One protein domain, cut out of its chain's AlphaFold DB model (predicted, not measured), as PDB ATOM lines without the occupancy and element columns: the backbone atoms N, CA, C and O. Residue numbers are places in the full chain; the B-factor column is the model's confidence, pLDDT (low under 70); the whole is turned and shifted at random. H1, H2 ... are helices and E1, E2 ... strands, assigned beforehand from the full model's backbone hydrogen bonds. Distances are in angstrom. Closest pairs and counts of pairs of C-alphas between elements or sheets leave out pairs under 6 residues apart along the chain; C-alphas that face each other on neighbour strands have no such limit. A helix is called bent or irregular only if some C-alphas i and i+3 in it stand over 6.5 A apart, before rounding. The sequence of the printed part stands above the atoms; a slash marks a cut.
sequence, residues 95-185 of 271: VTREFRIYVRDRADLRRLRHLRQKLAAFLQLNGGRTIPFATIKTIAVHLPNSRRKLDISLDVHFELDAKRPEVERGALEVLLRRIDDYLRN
ATOM      1  N   VAL A  95      49.307 -15.278  -9.396       88.50
ATOM      2  CA  VAL A  95      48.678 -14.028  -8.970       88.50
ATOM      3  C   VAL A  95      47.574 -13.606  -9.937       88.50
ATOM      4  O   VAL A  95      47.655 -13.759 -11.156       88.50
ATOM      5  N   THR A  96      46.495 -13.103  -9.357       88.88
ATOM      6  CA  THR A  96      45.364 -12.448 -10.016       88.88
ATOM      7  C   THR A  96      45.093 -11.140  -9.280       88.88
ATOM      8  O   THR A  96      45.765 -10.837  -8.299       88.88
ATOM      9  N   ARG A  97      44.105 -10.361  -9.725       84.88
ATOM     10  CA  ARG A  97      43.746  -9.117  -9.040       84.88
ATOM     11  C   ARG A  97      43.331  -9.357  -7.583       84.88
ATOM     12  O   ARG A  97      43.710  -8.583  -6.716       84.88
ATOM     13  N   GLU A  98      42.549 -10.401  -7.323       88.69
ATOM     14  CA  GLU A  98      41.976 -10.672  -6.002       88.69
ATOM     15  C   GLU A  98      42.765 -11.716  -5.211       88.69
ATOM     16  O   GLU A  98      42.713 -11.716  -3.983       88.69
ATOM     17  N   PHE A  99      43.473 -12.622  -5.892       90.50
ATOM     18  CA  PHE A  99      44.073 -13.798  -5.263       90.50
ATOM     19  C   PHE A  99      45.551 -13.978  -5.550       90.50
ATOM     20  O   PHE A  99      46.025 -13.725  -6.659       90.50
ATOM     21  N   ARG A 100      46.216 -14.601  -4.577       91.12
ATOM     22  CA  ARG A 100      47.574 -15.122  -4.673       91.12
ATOM     23  C   ARG A 100      47.642 -16.552  -4.143       91.12
ATOM     24  O   ARG A 100      47.108 -16.862  -3.078       91.12
ATOM     25  N   ILE A 101      48.327 -17.426  -4.874       91.94
ATOM     26  CA  ILE A 101      48.724 -18.759  -4.407       91.94
ATOM     27  C   ILE A 101      50.242 -18.752  -4.271       91.94
ATOM     28  O   ILE A 101      50.954 -18.648  -5.271       91.94
ATOM     29  N   TYR A 102      50.719 -18.873  -3.033       90.62
ATOM     30  CA  TYR A 102      52.145 -18.947  -2.734       90.62
ATOM     31  C   TYR A 102      52.677 -20.342  -3.061       90.62
ATOM     32  O   TYR A 102      52.346 -21.307  -2.365       90.62
ATOM     33  N   VAL A 103      53.510 -20.457  -4.095       90.69
ATOM     34  CA  VAL A 103      54.105 -21.736  -4.506       90.69
ATOM     35  C   VAL A 103      55.561 -21.748  -4.056       90.69
ATOM     36  O   VAL A 103      56.429 -21.131  -4.661       90.69
ATOM     37  N   ARG A 104      55.855 -22.429  -2.947       87.38
ATOM     38  CA  ARG A 104      57.167 -22.305  -2.291       87.38
ATOM     39  C   ARG A 104      58.222 -23.209  -2.903       87.38
ATOM     40  O   ARG A 104      59.396 -22.857  -2.912       87.38
ATOM     41  N   ASP A 105      57.809 -24.380  -3.376       89.44
ATOM     42  CA  ASP A 105      58.716 -25.415  -3.856       89.44
ATOM     43  C   ASP A 105      58.025 -26.415  -4.802       89.44
ATOM     44  O   ASP A 105      56.832 -26.346  -5.112       89.44
ATOM     45  N   ARG A 106      58.790 -27.413  -5.257       89.56
ATOM     46  CA  ARG A 106      58.285 -28.500  -6.111       89.56
ATOM     47  C   ARG A 106      57.212 -29.368  -5.446       89.56
ATOM     48  O   ARG A 106      56.458 -30.027  -6.162       89.56
ATOM     49  N   ALA A 107      57.150 -29.439  -4.116       88.94
ATOM     50  CA  ALA A 107      56.103 -30.194  -3.435       88.94
ATOM     51  C   ALA A 107      54.749 -29.487  -3.562       88.94
ATOM     52  O   ALA A 107      53.751 -30.162  -3.827       88.94
ATOM     53  N   ASP A 108      54.734 -28.155  -3.485       90.75
ATOM     54  CA  ASP A 108      53.541 -27.350  -3.760       90.75
ATOM     55  C   ASP A 108      53.088 -27.522  -5.220       90.75
ATOM     56  O   ASP A 108      51.913 -27.805  -5.466       90.75
ATOM     57  N   LEU A 109      54.018 -27.507  -6.188       89.62
ATOM     58  CA  LEU A 109      53.706 -27.757  -7.609       89.62
ATOM     59  C   LEU A 109      52.982 -29.091  -7.838       89.62
ATOM     60  O   LEU A 109      51.987 -29.154  -8.562       89.62
ATOM     61  N   ARG A 110      53.428 -30.171  -7.180       89.81
ATOM     62  CA  ARG A 110      52.763 -31.487  -7.266       89.81
ATOM     63  C   ARG A 110      51.338 -31.468  -6.700       89.81
ATOM     64  O   ARG A 110      50.507 -32.294  -7.081       89.81
ATOM     65  N   ARG A 111      51.039 -30.549  -5.778       91.56
ATOM     66  CA  ARG A 111      49.722 -30.401  -5.142       91.56
ATOM     67  C   ARG A 111      48.816 -29.404  -5.849       91.56
ATOM     68  O   ARG A 111      47.603 -29.500  -5.677       91.56
ATOM     69  N   LEU A 112      49.357 -28.561  -6.720       94.25
ATOM     70  CA  LEU A 112      48.584 -27.570  -7.459       94.25
ATOM     71  C   LEU A 112      47.450 -28.198  -8.293       94.25
ATOM     72  O   LEU A 112      46.340 -27.674  -8.298       94.25
ATOM     73  N   ARG A 113      47.659 -29.381  -8.893       94.69
ATOM     74  CA  ARG A 113      46.590 -30.132  -9.592       94.69
ATOM     75  C   ARG A 113      45.416 -30.510  -8.679       94.69
ATOM     76  O   ARG A 113      44.267 -30.470  -9.107       94.69
ATOM     77  N   HIS A 114      45.691 -30.850  -7.422       95.12
ATOM     78  CA  HIS A 114      44.648 -31.169  -6.445       95.12
ATOM     79  C   HIS A 114      43.904 -29.904  -6.007       95.12
ATOM     80  O   HIS A 114      42.681 -29.924  -5.877       95.12
ATOM     81  N   LEU A 115      44.624 -28.792  -5.817       96.31
ATOM     82  CA  LEU A 115      44.005 -27.506  -5.491       96.31
ATOM     83  C   LEU A 115      43.078 -27.052  -6.625       96.31
ATOM     84  O   LEU A 115      41.929 -26.699  -6.372       96.31
ATOM     85  N   ARG A 116      43.542 -27.168  -7.874       97.06
ATOM     86  CA  ARG A 116      42.761 -26.940  -9.095       97.06
ATOM     87  C   ARG A 116      41.459 -27.741  -9.090       97.06
ATOM     88  O   ARG A 116      40.394 -27.179  -9.326       97.06
ATOM     89  N   GLN A 117      41.525 -29.048  -8.818       96.94
ATOM     90  CA  GLN A 117      40.341 -29.917  -8.754       96.94
ATOM     91  C   GLN A 117      39.360 -29.480  -7.662       96.94
ATOM     92  O   GLN A 117      38.164 -29.385  -7.929       96.94
ATOM     93  N   LYS A 118      39.855 -29.164  -6.457       97.06
ATOM     94  CA  LYS A 118      39.013 -28.659  -5.364       97.06
ATOM     95  C   LYS A 118      38.337 -27.337  -5.722       97.06
ATOM     96  O   LYS A 118      37.150 -27.191  -5.462       97.06
ATOM     97  N   LEU A 119      39.063 -26.406  -6.343       96.81
ATOM     98  CA  LEU A 119      38.509 -25.129  -6.794       96.81
ATOM     99  C   LEU A 119      37.434 -25.326  -7.874       96.81
ATOM    100  O   LEU A 119      36.372 -24.715  -7.801       96.81
ATOM    101  N   ALA A 120      37.673 -26.212  -8.843       97.19
ATOM    102  CA  ALA A 120      36.692 -26.525  -9.880       97.19
ATOM    103  C   ALA A 120      35.409 -27.144  -9.294       97.19
ATOM    104  O   ALA A 120      34.312 -26.700  -9.623       97.19
ATOM    105  N   ALA A 121      35.538 -28.114  -8.382       96.62
ATOM    106  CA  ALA A 121      34.395 -28.710  -7.688       96.62
ATOM    107  C   ALA A 121      33.649 -27.676  -6.829       96.62
ATOM    108  O   ALA A 121      32.422 -27.617  -6.837       96.62
ATOM    109  N   PHE A 122      34.386 -26.806  -6.136       95.88
ATOM    110  CA  PHE A 122      33.807 -25.709  -5.369       95.88
ATOM    111  C   PHE A 122      32.966 -24.780  -6.255       95.88
ATOM    112  O   PHE A 122      31.831 -24.467  -5.902       95.88
ATOM    113  N   LEU A 123      33.478 -24.395  -7.428       95.62
ATOM    114  CA  LEU A 123      32.742 -23.585  -8.399       95.62
ATOM    115  C   LEU A 123      31.515 -24.311  -8.967       95.62
ATOM    116  O   LEU A 123      30.527 -23.659  -9.285       95.62
ATOM    117  N   GLN A 124      31.518 -25.635  -9.088       94.81
ATOM    118  CA  GLN A 124      30.320 -26.370  -9.516       94.81
ATOM    119  C   GLN A 124      29.220 -26.358  -8.448       94.81
ATOM    120  O   GLN A 124      28.047 -26.221  -8.782       94.81
ATOM    121  N   LEU A 125      29.595 -26.460  -7.171       93.12
ATOM    122  CA  LEU A 125      28.649 -26.521  -6.052       93.12
ATOM    123  C   LEU A 125      28.117 -25.144  -5.625       93.12
ATOM    124  O   LEU A 125      27.013 -25.046  -5.099       93.12
ATOM    125  N   ASN A 126      28.888 -24.075  -5.840       89.12
ATOM    126  CA  ASN A 126      28.559 -22.734  -5.356       89.12
ATOM    127  C   ASN A 126      28.106 -21.826  -6.503       89.12
ATOM    128  O   ASN A 126      28.904 -21.071  -7.050       89.12
ATOM    129  N   GLY A 127      26.818 -21.867  -6.853       85.31
ATOM    130  CA  GLY A 127      26.239 -21.054  -7.936       85.31
ATOM    131  C   GLY A 127      26.059 -19.557  -7.630       85.31
ATOM    132  O   GLY A 127      25.577 -18.821  -8.486       85.31
ATOM    133  N   GLY A 128      26.416 -19.097  -6.426       89.44
ATOM    134  CA  GLY A 128      26.292 -17.692  -6.028       89.44
ATOM    135  C   GLY A 128      27.161 -16.749  -6.868       89.44
ATOM    136  O   GLY A 128      28.249 -17.115  -7.314       89.44
ATOM    137  N   ARG A 129      26.682 -15.512  -7.071       90.44
ATOM    138  CA  ARG A 129      27.423 -14.468  -7.804       90.44
ATOM    139  C   ARG A 129      28.629 -13.961  -7.013       90.44
ATOM    140  O   ARG A 129      29.689 -13.745  -7.603       90.44
ATOM    141  N   THR A 130      28.463 -13.789  -5.704       93.06
ATOM    142  CA  THR A 130      29.528 -13.410  -4.773       93.06
ATOM    143  C   THR A 130      29.760 -14.514  -3.752       93.06
ATOM    144  O   THR A 130      28.851 -15.277  -3.413       93.06
ATOM    145  N   ILE A 131      31.009 -14.646  -3.313       92.56
ATOM    146  CA  ILE A 131      31.447 -15.700  -2.399       92.56
ATOM    147  C   ILE A 131      32.293 -15.054  -1.292       92.56
ATOM    148  O   ILE A 131      33.281 -14.378  -1.598       92.56
ATOM    149  N   PRO A 132      31.962 -15.267  -0.005       91.88
ATOM    150  CA  PRO A 132      32.785 -14.783   1.096       91.88
ATOM    151  C   PRO A 132      34.183 -15.405   1.074       91.88
ATOM    152  O   PRO A 132      34.331 -16.626   0.955       91.88
ATOM    153  N   PHE A 133      35.225 -14.595   1.273       89.19
ATOM    154  CA  PHE A 133      36.597 -15.107   1.279       89.19
ATOM    155  C   PHE A 133      36.862 -16.157   2.372       89.19
ATOM    156  O   PHE A 133      37.618 -17.105   2.155       89.19
ATOM    157  N   ALA A 134      36.189 -16.056   3.523       88.44
ATOM    158  CA  ALA A 134      36.256 -17.075   4.572       88.44
ATOM    159  C   ALA A 134      35.880 -18.477   4.050       88.44
ATOM    160  O   ALA A 134      36.514 -19.464   4.420       88.44
ATOM    161  N   THR A 135      34.911 -18.556   3.137       90.94
ATOM    162  CA  THR A 135      34.509 -19.803   2.480       90.94
ATOM    163  C   THR A 135      35.595 -20.299   1.525       90.94
ATOM    164  O   THR A 135      35.902 -21.488   1.500       90.94
ATOM    165  N   ILE A 136      36.251 -19.400   0.791       90.50
ATOM    166  CA  ILE A 136      37.331 -19.742  -0.152       90.50
ATOM    167  C   ILE A 136      38.570 -20.264   0.575       90.50
ATOM    168  O   ILE A 136      39.201 -21.201   0.096       90.50
ATOM    169  N   LYS A 137      38.879 -19.750   1.772       87.69
ATOM    170  CA  LYS A 137      39.987 -20.246   2.614       87.69
ATOM    171  C   LYS A 137      39.870 -21.726   2.989       87.69
ATOM    172  O   LYS A 137      40.873 -22.339   3.358       87.69
ATOM    173  N   THR A 138      38.674 -22.307   2.897       89.94
ATOM    174  CA  THR A 138      38.469 -23.750   3.104       89.94
ATOM    175  C   THR A 138      39.007 -24.592   1.938       89.94
ATOM    176  O   THR A 138      39.294 -25.781   2.102       89.94
ATOM    177  N   ILE A 139      39.224 -23.975   0.770       91.00
ATOM    178  CA  ILE A 139      39.824 -24.587  -0.416       91.00
ATOM    179  C   ILE A 139      41.344 -24.639  -0.218       91.00
ATOM    180  O   ILE A 139      42.101 -23.786  -0.677       91.00
ATOM    181  N   ALA A 140      41.787 -25.670   0.494       92.12
ATOM    182  CA  ALA A 140      43.194 -25.916   0.770       92.12
ATOM    183  C   ALA A 140      43.576 -27.384   0.543       92.12
ATOM    184  O   ALA A 140      42.751 -28.305   0.632       92.12
ATOM    185  N   VAL A 141      44.857 -27.618   0.271       91.62
ATOM    186  CA  VAL A 141      45.459 -28.947   0.148       91.62
ATOM    187  C   VAL A 141      46.606 -29.064   1.141       91.62
ATOM    188  O   VAL A 141      47.581 -28.323   1.065       91.62
ATOM    189  N   HIS A 142      46.505 -30.011   2.069       87.69
ATOM    190  CA  HIS A 142      47.579 -30.295   3.016       87.69
ATOM    191  C   HIS A 142      48.723 -31.046   2.336       87.69
ATOM    192  O   HIS A 142      48.501 -31.917   1.486       87.69
ATOM    193  N   LEU A 143      49.954 -30.721   2.725       78.81
ATOM    194  CA  LEU A 143      51.122 -31.472   2.294       78.81
ATOM    195  C   LEU A 143      51.334 -32.693   3.208       78.81
ATOM    196  O   LEU A 143      51.186 -32.568   4.423       78.81
ATOM    197  N   PRO A 144      51.701 -33.873   2.666       76.12
ATOM    198  CA  PRO A 144      52.011 -35.039   3.491       76.12
ATOM    199  C   PRO A 144      53.130 -34.733   4.479       76.12
ATOM    200  O   PRO A 144      54.118 -34.101   4.106       76.12
ATOM    201  N   ASN A 145      52.986 -35.219   5.712       78.50
ATOM    202  CA  ASN A 145      53.991 -35.084   6.772       78.50
ATOM    203  C   ASN A 145      54.399 -33.629   7.060       78.50
ATOM    204  O   ASN A 145      55.491 -33.368   7.558       78.50
ATOM    205  N   SER A 146      53.530 -32.668   6.743       78.25
ATOM    206  CA  SER A 146      53.768 -31.253   6.983       78.25
ATOM    207  C   SER A 146      52.517 -30.601   7.548       78.25
ATOM    208  O   SER A 146      51.397 -30.885   7.129       78.25
ATOM    209  N   ARG A 147      52.706 -29.663   8.480       81.56
ATOM    210  CA  ARG A 147      51.630 -28.762   8.920       81.56
ATOM    211  C   ARG A 147      51.294 -27.705   7.858       81.56
ATOM    212  O   ARG A 147      50.339 -26.952   8.024       81.56
ATOM    213  N   ARG A 148      52.073 -27.639   6.771       85.38
ATOM    214  CA  ARG A 148      51.877 -26.703   5.665       85.38
ATOM    215  C   ARG A 148      50.683 -27.118   4.805       85.38
ATOM    216  O   ARG A 148      50.446 -28.302   4.548       85.38
ATOM    217  N   LYS A 149      49.963 -26.115   4.317       89.06
ATOM    218  CA  LYS A 149      48.925 -26.250   3.299       89.06
ATOM    219  C   LYS A 149      49.251 -25.355   2.110       89.06
ATOM    220  O   LYS A 149      49.889 -24.321   2.278       89.06
ATOM    221  N   LEU A 150      48.792 -25.776   0.942       91.69
ATOM    222  CA  LEU A 150      48.681 -24.955  -0.251       91.69
ATOM    223  C   LEU A 150      47.235 -24.457  -0.326       91.69
ATOM    224  O   LEU A 150      46.312 -25.275  -0.379       91.69
ATOM    225  N   ASP A 151      47.034 -23.147  -0.287       92.56
ATOM    226  CA  ASP A 151      45.714 -22.521  -0.268       92.56
ATOM    227  C   ASP A 151      45.648 -21.264  -1.144       92.56
ATOM    228  O   ASP A 151      46.628 -20.851  -1.765       92.56
ATOM    229  N   ILE A 152      44.442 -20.707  -1.235       91.56
ATOM    230  CA  ILE A 152      44.151 -19.468  -1.951       91.56
ATOM    231  C   ILE A 152      44.139 -18.333  -0.922       91.56
ATOM    232  O   ILE A 152      43.304 -18.318  -0.014       91.56
ATOM    233  N   SER A 153      45.065 -17.390  -1.064       89.81
ATOM    234  CA  SER A 153      45.129 -16.164  -0.262       89.81
ATOM    235  C   SER A 153      44.560 -14.983  -1.048       89.81
ATOM    236  O   SER A 153      44.543 -15.025  -2.278       89.81
ATOM    237  N   LEU A 154      44.099 -13.936  -0.357       84.50
ATOM    238  CA  LEU A 154      43.843 -12.659  -1.025       84.50
ATOM    239  C   LEU A 154      45.168 -12.000  -1.377       84.50
ATOM    240  O   LEU A 154      46.153 -12.146  -0.649       84.50
ATOM    241  N   ASP A 155      45.172 -11.278  -2.487       80.88
ATOM    242  CA  ASP A 155      46.242 -10.332  -2.743       80.88
ATOM    243  C   ASP A 155      46.163  -9.172  -1.738       80.88
ATOM    244  O   ASP A 155      45.076  -8.700  -1.395       80.88
ATOM    245  N   VAL A 156      47.321  -8.722  -1.252       71.81
ATOM    246  CA  VAL A 156      47.411  -7.702  -0.197       71.81
ATOM    247  C   VAL A 156      46.769  -6.389  -0.643       71.81
ATOM    248  O   VAL A 156      46.115  -5.730   0.165       71.81
ATOM    249  N   HIS A 157      46.898  -6.015  -1.920       68.69
ATOM    250  CA  HIS A 157      46.275  -4.792  -2.427       68.69
ATOM    251  C   HIS A 157      44.752  -4.885  -2.364       68.69
ATOM    252  O   HIS A 157      44.092  -3.972  -1.873       68.69
ATOM    253  N   PHE A 158      44.201  -6.027  -2.773       72.94
ATOM    254  CA  PHE A 158      42.767  -6.261  -2.690       72.94
ATOM    255  C   PHE A 158      42.269  -6.285  -1.239       72.94
ATOM    256  O   PHE A 158      41.219  -5.719  -0.946       72.94
ATOM    257  N   GLU A 159      43.014  -6.901  -0.318       73.75
ATOM    258  CA  GLU A 159      42.646  -6.961   1.103       73.75
ATOM    259  C   GLU A 159      42.596  -5.572   1.760       73.75
ATOM    260  O   GLU A 159      41.681  -5.290   2.537       73.75
ATOM    261  N   LEU A 160      43.540  -4.686   1.429       70.25
ATOM    262  CA  LEU A 160      43.565  -3.315   1.950       70.25
ATOM    263  C   LEU A 160      42.403  -2.464   1.415       70.25
ATOM    264  O   LEU A 160      41.844  -1.657   2.162       70.25
ATOM    265  N   ASP A 161      42.012  -2.676   0.159       73.00
ATOM    266  CA  ASP A 161      40.897  -1.965  -0.472       73.00
ATOM    267  C   ASP A 161      39.532  -2.485   0.020       73.00
ATOM    268  O   ASP A 161      38.596  -1.715   0.271       73.00
ATOM    269  N   ALA A 162      39.408  -3.802   0.201       66.88
ATOM    270  CA  ALA A 162      38.160  -4.483   0.515       66.88
ATOM    271  C   ALA A 162      38.080  -4.859   2.004       66.88
ATOM    272  O   ALA A 162      38.340  -5.989   2.402       66.88
ATOM    273  N   LYS A 163      37.616  -3.926   2.847       66.69
ATOM    274  CA  LYS A 163      37.437  -4.110   4.309       66.69
ATOM    275  C   LYS A 163      36.718  -5.408   4.732       66.69
ATOM    276  O   LYS A 163      36.918  -5.881   5.850       66.69
ATOM    277  N   ARG A 164      35.825  -5.941   3.890       68.12
ATOM    278  CA  ARG A 164      35.160  -7.249   4.038       68.12
ATOM    279  C   ARG A 164      35.071  -7.907   2.657       68.12
ATOM    280  O   ARG A 164      34.120  -7.630   1.930       68.12
ATOM    281  N   PRO A 165      36.059  -8.722   2.273       75.19
ATOM    282  CA  PRO A 165      36.177  -9.182   0.901       75.19
ATOM    283  C   PRO A 165      35.192 -10.321   0.625       75.19
ATOM    284  O   PRO A 165      35.403 -11.481   0.995       75.19
ATOM    285  N   GLU A 166      34.100  -9.973  -0.043       88.81
ATOM    286  CA  GLU A 166      33.430 -10.893  -0.952       88.81
ATOM    287  C   GLU A 166      34.082 -10.769  -2.321       88.81
ATOM    288  O   GLU A 166      34.483  -9.684  -2.744       88.81
ATOM    289  N   VAL A 167      34.188 -11.891  -3.015       89.75
ATOM    290  CA  VAL A 167      34.746 -11.932  -4.363       89.75
ATOM    291  C   VAL A 167      33.680 -12.354  -5.350       89.75
ATOM    292  O   VAL A 167      32.796 -13.159  -5.043       89.75
ATOM    293  N   GLU A 168      33.773 -11.828  -6.561       92.44
ATOM    294  CA  GLU A 168      32.943 -12.315  -7.648       92.44
ATOM    295  C   GLU A 168      33.375 -13.727  -8.036       92.44
ATOM    296  O   GLU A 168      34.565 -14.040  -8.132       92.44
ATOM    297  N   ARG A 169      32.401 -14.582  -8.342       94.00
ATOM    298  CA  ARG A 169      32.650 -15.917  -8.895       94.00
ATOM    299  C   ARG A 169      33.600 -15.875 -10.101       94.00
ATOM    300  O   ARG A 169      34.483 -16.725 -10.215       94.00
ATOM    301  N   GLY A 170      33.457 -14.863 -10.960       94.38
ATOM    302  CA  GLY A 170      34.315 -14.662 -12.128       94.38
ATOM    303  C   GLY A 170      35.805 -14.536 -11.779       94.38
ATOM    304  O   GLY A 170      36.644 -15.030 -12.531       94.38
ATOM    305  N   ALA A 171      36.154 -13.975 -10.617       92.75
ATOM    306  CA  ALA A 171      37.543 -13.885 -10.159       92.75
ATOM    307  C   ALA A 171      38.139 -15.274  -9.855       92.75
ATOM    308  O   ALA A 171      39.279 -15.565 -10.214       92.75
ATOM    309  N   LEU A 172      37.351 -16.180  -9.267       94.94
ATOM    310  CA  LEU A 172      37.769 -17.567  -9.032       94.94
ATOM    311  C   LEU A 172      37.885 -18.371 -10.335       94.94
ATOM    312  O   LEU A 172      38.758 -19.228 -10.453       94.94
ATOM    313  N   GLU A 173      37.045 -18.089 -11.331       95.94
ATOM    314  CA  GLU A 173      37.159 -18.683 -12.671       95.94
ATOM    315  C   GLU A 173      38.410 -18.178 -13.409       95.94
ATOM    316  O   GLU A 173      39.089 -18.944 -14.100       95.94
ATOM    317  N   VAL A 174      38.767 -16.899 -13.237       95.12
ATOM    318  CA  VAL A 174      40.054 -16.350 -13.690       95.12
ATOM    319  C   VAL A 174      41.215 -17.056 -12.989       95.12
ATOM    320  O   VAL A 174      42.133 -17.505 -13.674       95.12
ATOM    321  N   LEU A 175      41.160 -17.229 -11.665       94.81
ATOM    322  CA  LEU A 175      42.184 -17.962 -10.917       94.81
ATOM    323  C   LEU A 175      42.322 -19.410 -11.404       94.81
ATOM    324  O   LEU A 175      43.439 -19.880 -11.610       94.81
ATOM    325  N   LEU A 176      41.210 -20.109 -11.644       96.44
ATOM    326  CA  LEU A 176      41.232 -21.479 -12.154       96.44
ATOM    327  C   LEU A 176      41.946 -21.566 -13.511       96.44
ATOM    328  O   LEU A 176      42.814 -22.420 -13.689       96.44
ATOM    329  N   ARG A 177      41.643 -20.645 -14.437       95.62
ATOM    330  CA  ARG A 177      42.350 -20.546 -15.726       95.62
ATOM    331  C   ARG A 177      43.836 -20.248 -15.542       95.62
ATOM    332  O   ARG A 177      44.659 -20.881 -16.194       95.62
ATOM    333  N   ARG A 178      44.198 -19.358 -14.610       93.62
ATOM    334  CA  ARG A 178      45.605 -19.075 -14.284       93.62
ATOM    335  C   ARG A 178      46.345 -20.296 -13.760       93.62
ATOM    336  O   ARG A 178      47.489 -20.500 -14.150       93.62
ATOM    337  N   ILE A 179      45.709 -21.130 -12.938       95.19
ATOM    338  CA  ILE A 179      46.298 -22.403 -12.504       95.19
ATOM    339  C   ILE A 179      46.521 -23.335 -13.705       95.19
ATOM    340  O   ILE A 179      47.585 -23.943 -13.815       95.19
ATOM    341  N   ASP A 180      45.549 -23.433 -14.615       95.00
ATOM    342  CA  ASP A 180      45.659 -24.273 -15.813       95.00
ATOM    343  C   ASP A 180      46.778 -23.786 -16.761       95.00
ATOM    344  O   ASP A 180      47.512 -24.602 -17.323       95.00
ATOM    345  N   ASP A 181      46.962 -22.474 -16.920       92.88
ATOM    346  CA  ASP A 181      48.075 -21.890 -17.684       92.88
ATOM    347  C   ASP A 181      49.421 -22.141 -17.004       92.88
ATOM    348  O   ASP A 181      50.387 -22.559 -17.642       92.88
ATOM    349  N   TYR A 182      49.474 -21.950 -15.688       93.25
ATOM    350  CA  TYR A 182      50.673 -22.157 -14.892       93.25
ATOM    351  C   TYR A 182      51.168 -23.608 -14.962       93.25
ATOM    352  O   TYR A 182      52.357 -23.852 -15.132       93.25
ATOM    353  N   LEU A 183      50.259 -24.588 -14.906       92.31
ATOM    354  CA  LEU A 183      50.591 -26.013 -15.038       92.31
ATOM    355  C   LEU A 183      51.152 -26.394 -16.419       92.31
ATOM    356  O   LEU A 183      51.747 -27.466 -16.549       92.31
ATOM    357  N   ARG A 184      50.945 -25.551 -17.438       92.56
ATOM    358  CA  ARG A 184      51.462 -25.723 -18.804       92.56
ATOM    359  C   ARG A 184      52.749 -24.934 -19.056       92.56
ATOM    360  O   ARG A 184      53.400 -25.168 -20.070       92.56
ATOM    361  N   ASN A 185      53.118 -24.020 -18.159       89.38
ATOM    362  CA  ASN A 185      54.281 -23.160 -18.317       89.38
ATOM    363  C   ASN A 185      55.577 -23.909 -17.928       89.38
ATOM    364  O   ASN A 185      55.712 -24.330 -16.778       89.38
TER     365      ASN A 185
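What this domain is: This is residues 95 to 185 of the 271 residues of an uncharacterized protein of uncultured Chthoniobacterales bacterium (UniProt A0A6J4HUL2). A long helix, H1, has the small strand hairpin E3 and E4 packed on one side and H4 running the opposite way on another. E1 lies between E4 and H4, a second two-strand sheet, E2 and E5, sits where H4 begins, and short H3 lies farthest out. The 91 printed residues include four named helices and five named strands, in the order E1 H1 E2 H2 E3 E4 H3 E5 H4; both sheets are antiparallel and the class is mixed. The whole is compact, with a radius of gyration of the C-alphas of 12.8 A and spans of 34 by 27 by 25 A.

How they stand to each other: Start at the hairpin of E3, residues 140 to 142, and E4, residues 149 to 151, where N 141 and O 150 are 2.8 A apart, within hydrogen-bond range. H1, residues 106 to 125, comes closest to E3 at C-alphas 115 and 141, 6.0 A apart. H4, residues 169 to 182, touches H1, closest at C-alphas 116 and 176, 6.4 A, at a shallow tilt of 32 degrees, opposite ways. In E2, residues 130 to 132, and E5, residues 166 to 168, look for N 131 and O 167, 2.9 A apart. E1, residues 99 to 101, pairs with no named strand, but its residues 99 to 100 pair antiparallel with 153 to 154. H3, residues 156 to 161, is near E1. Every O i to N i+4 pair is within hydrogen-bond range in H3 and H4, 14 of 16 in H1; H2, residues 133 to 136, is too short for one.

Where its parts are: Find C-alpha 106 at (58.285, -28.500, -6.111); from there H1 runs 29.7 A, with a kink of 32 degrees near residue 113. It is only just irregular: C-alphas 110 and 113 are 6.7 A apart. H4 runs 20.0 A to C-alpha 182 at (50.673, -22.157, -14.892).

The domain as a whole: The two C-alphas farthest apart, of Arg 129 and Asn 145, are 36.7 A from each other. The printed part has no cut and no long link. Look for pLDDT under 70 at residue 157 and residues 162 to 164.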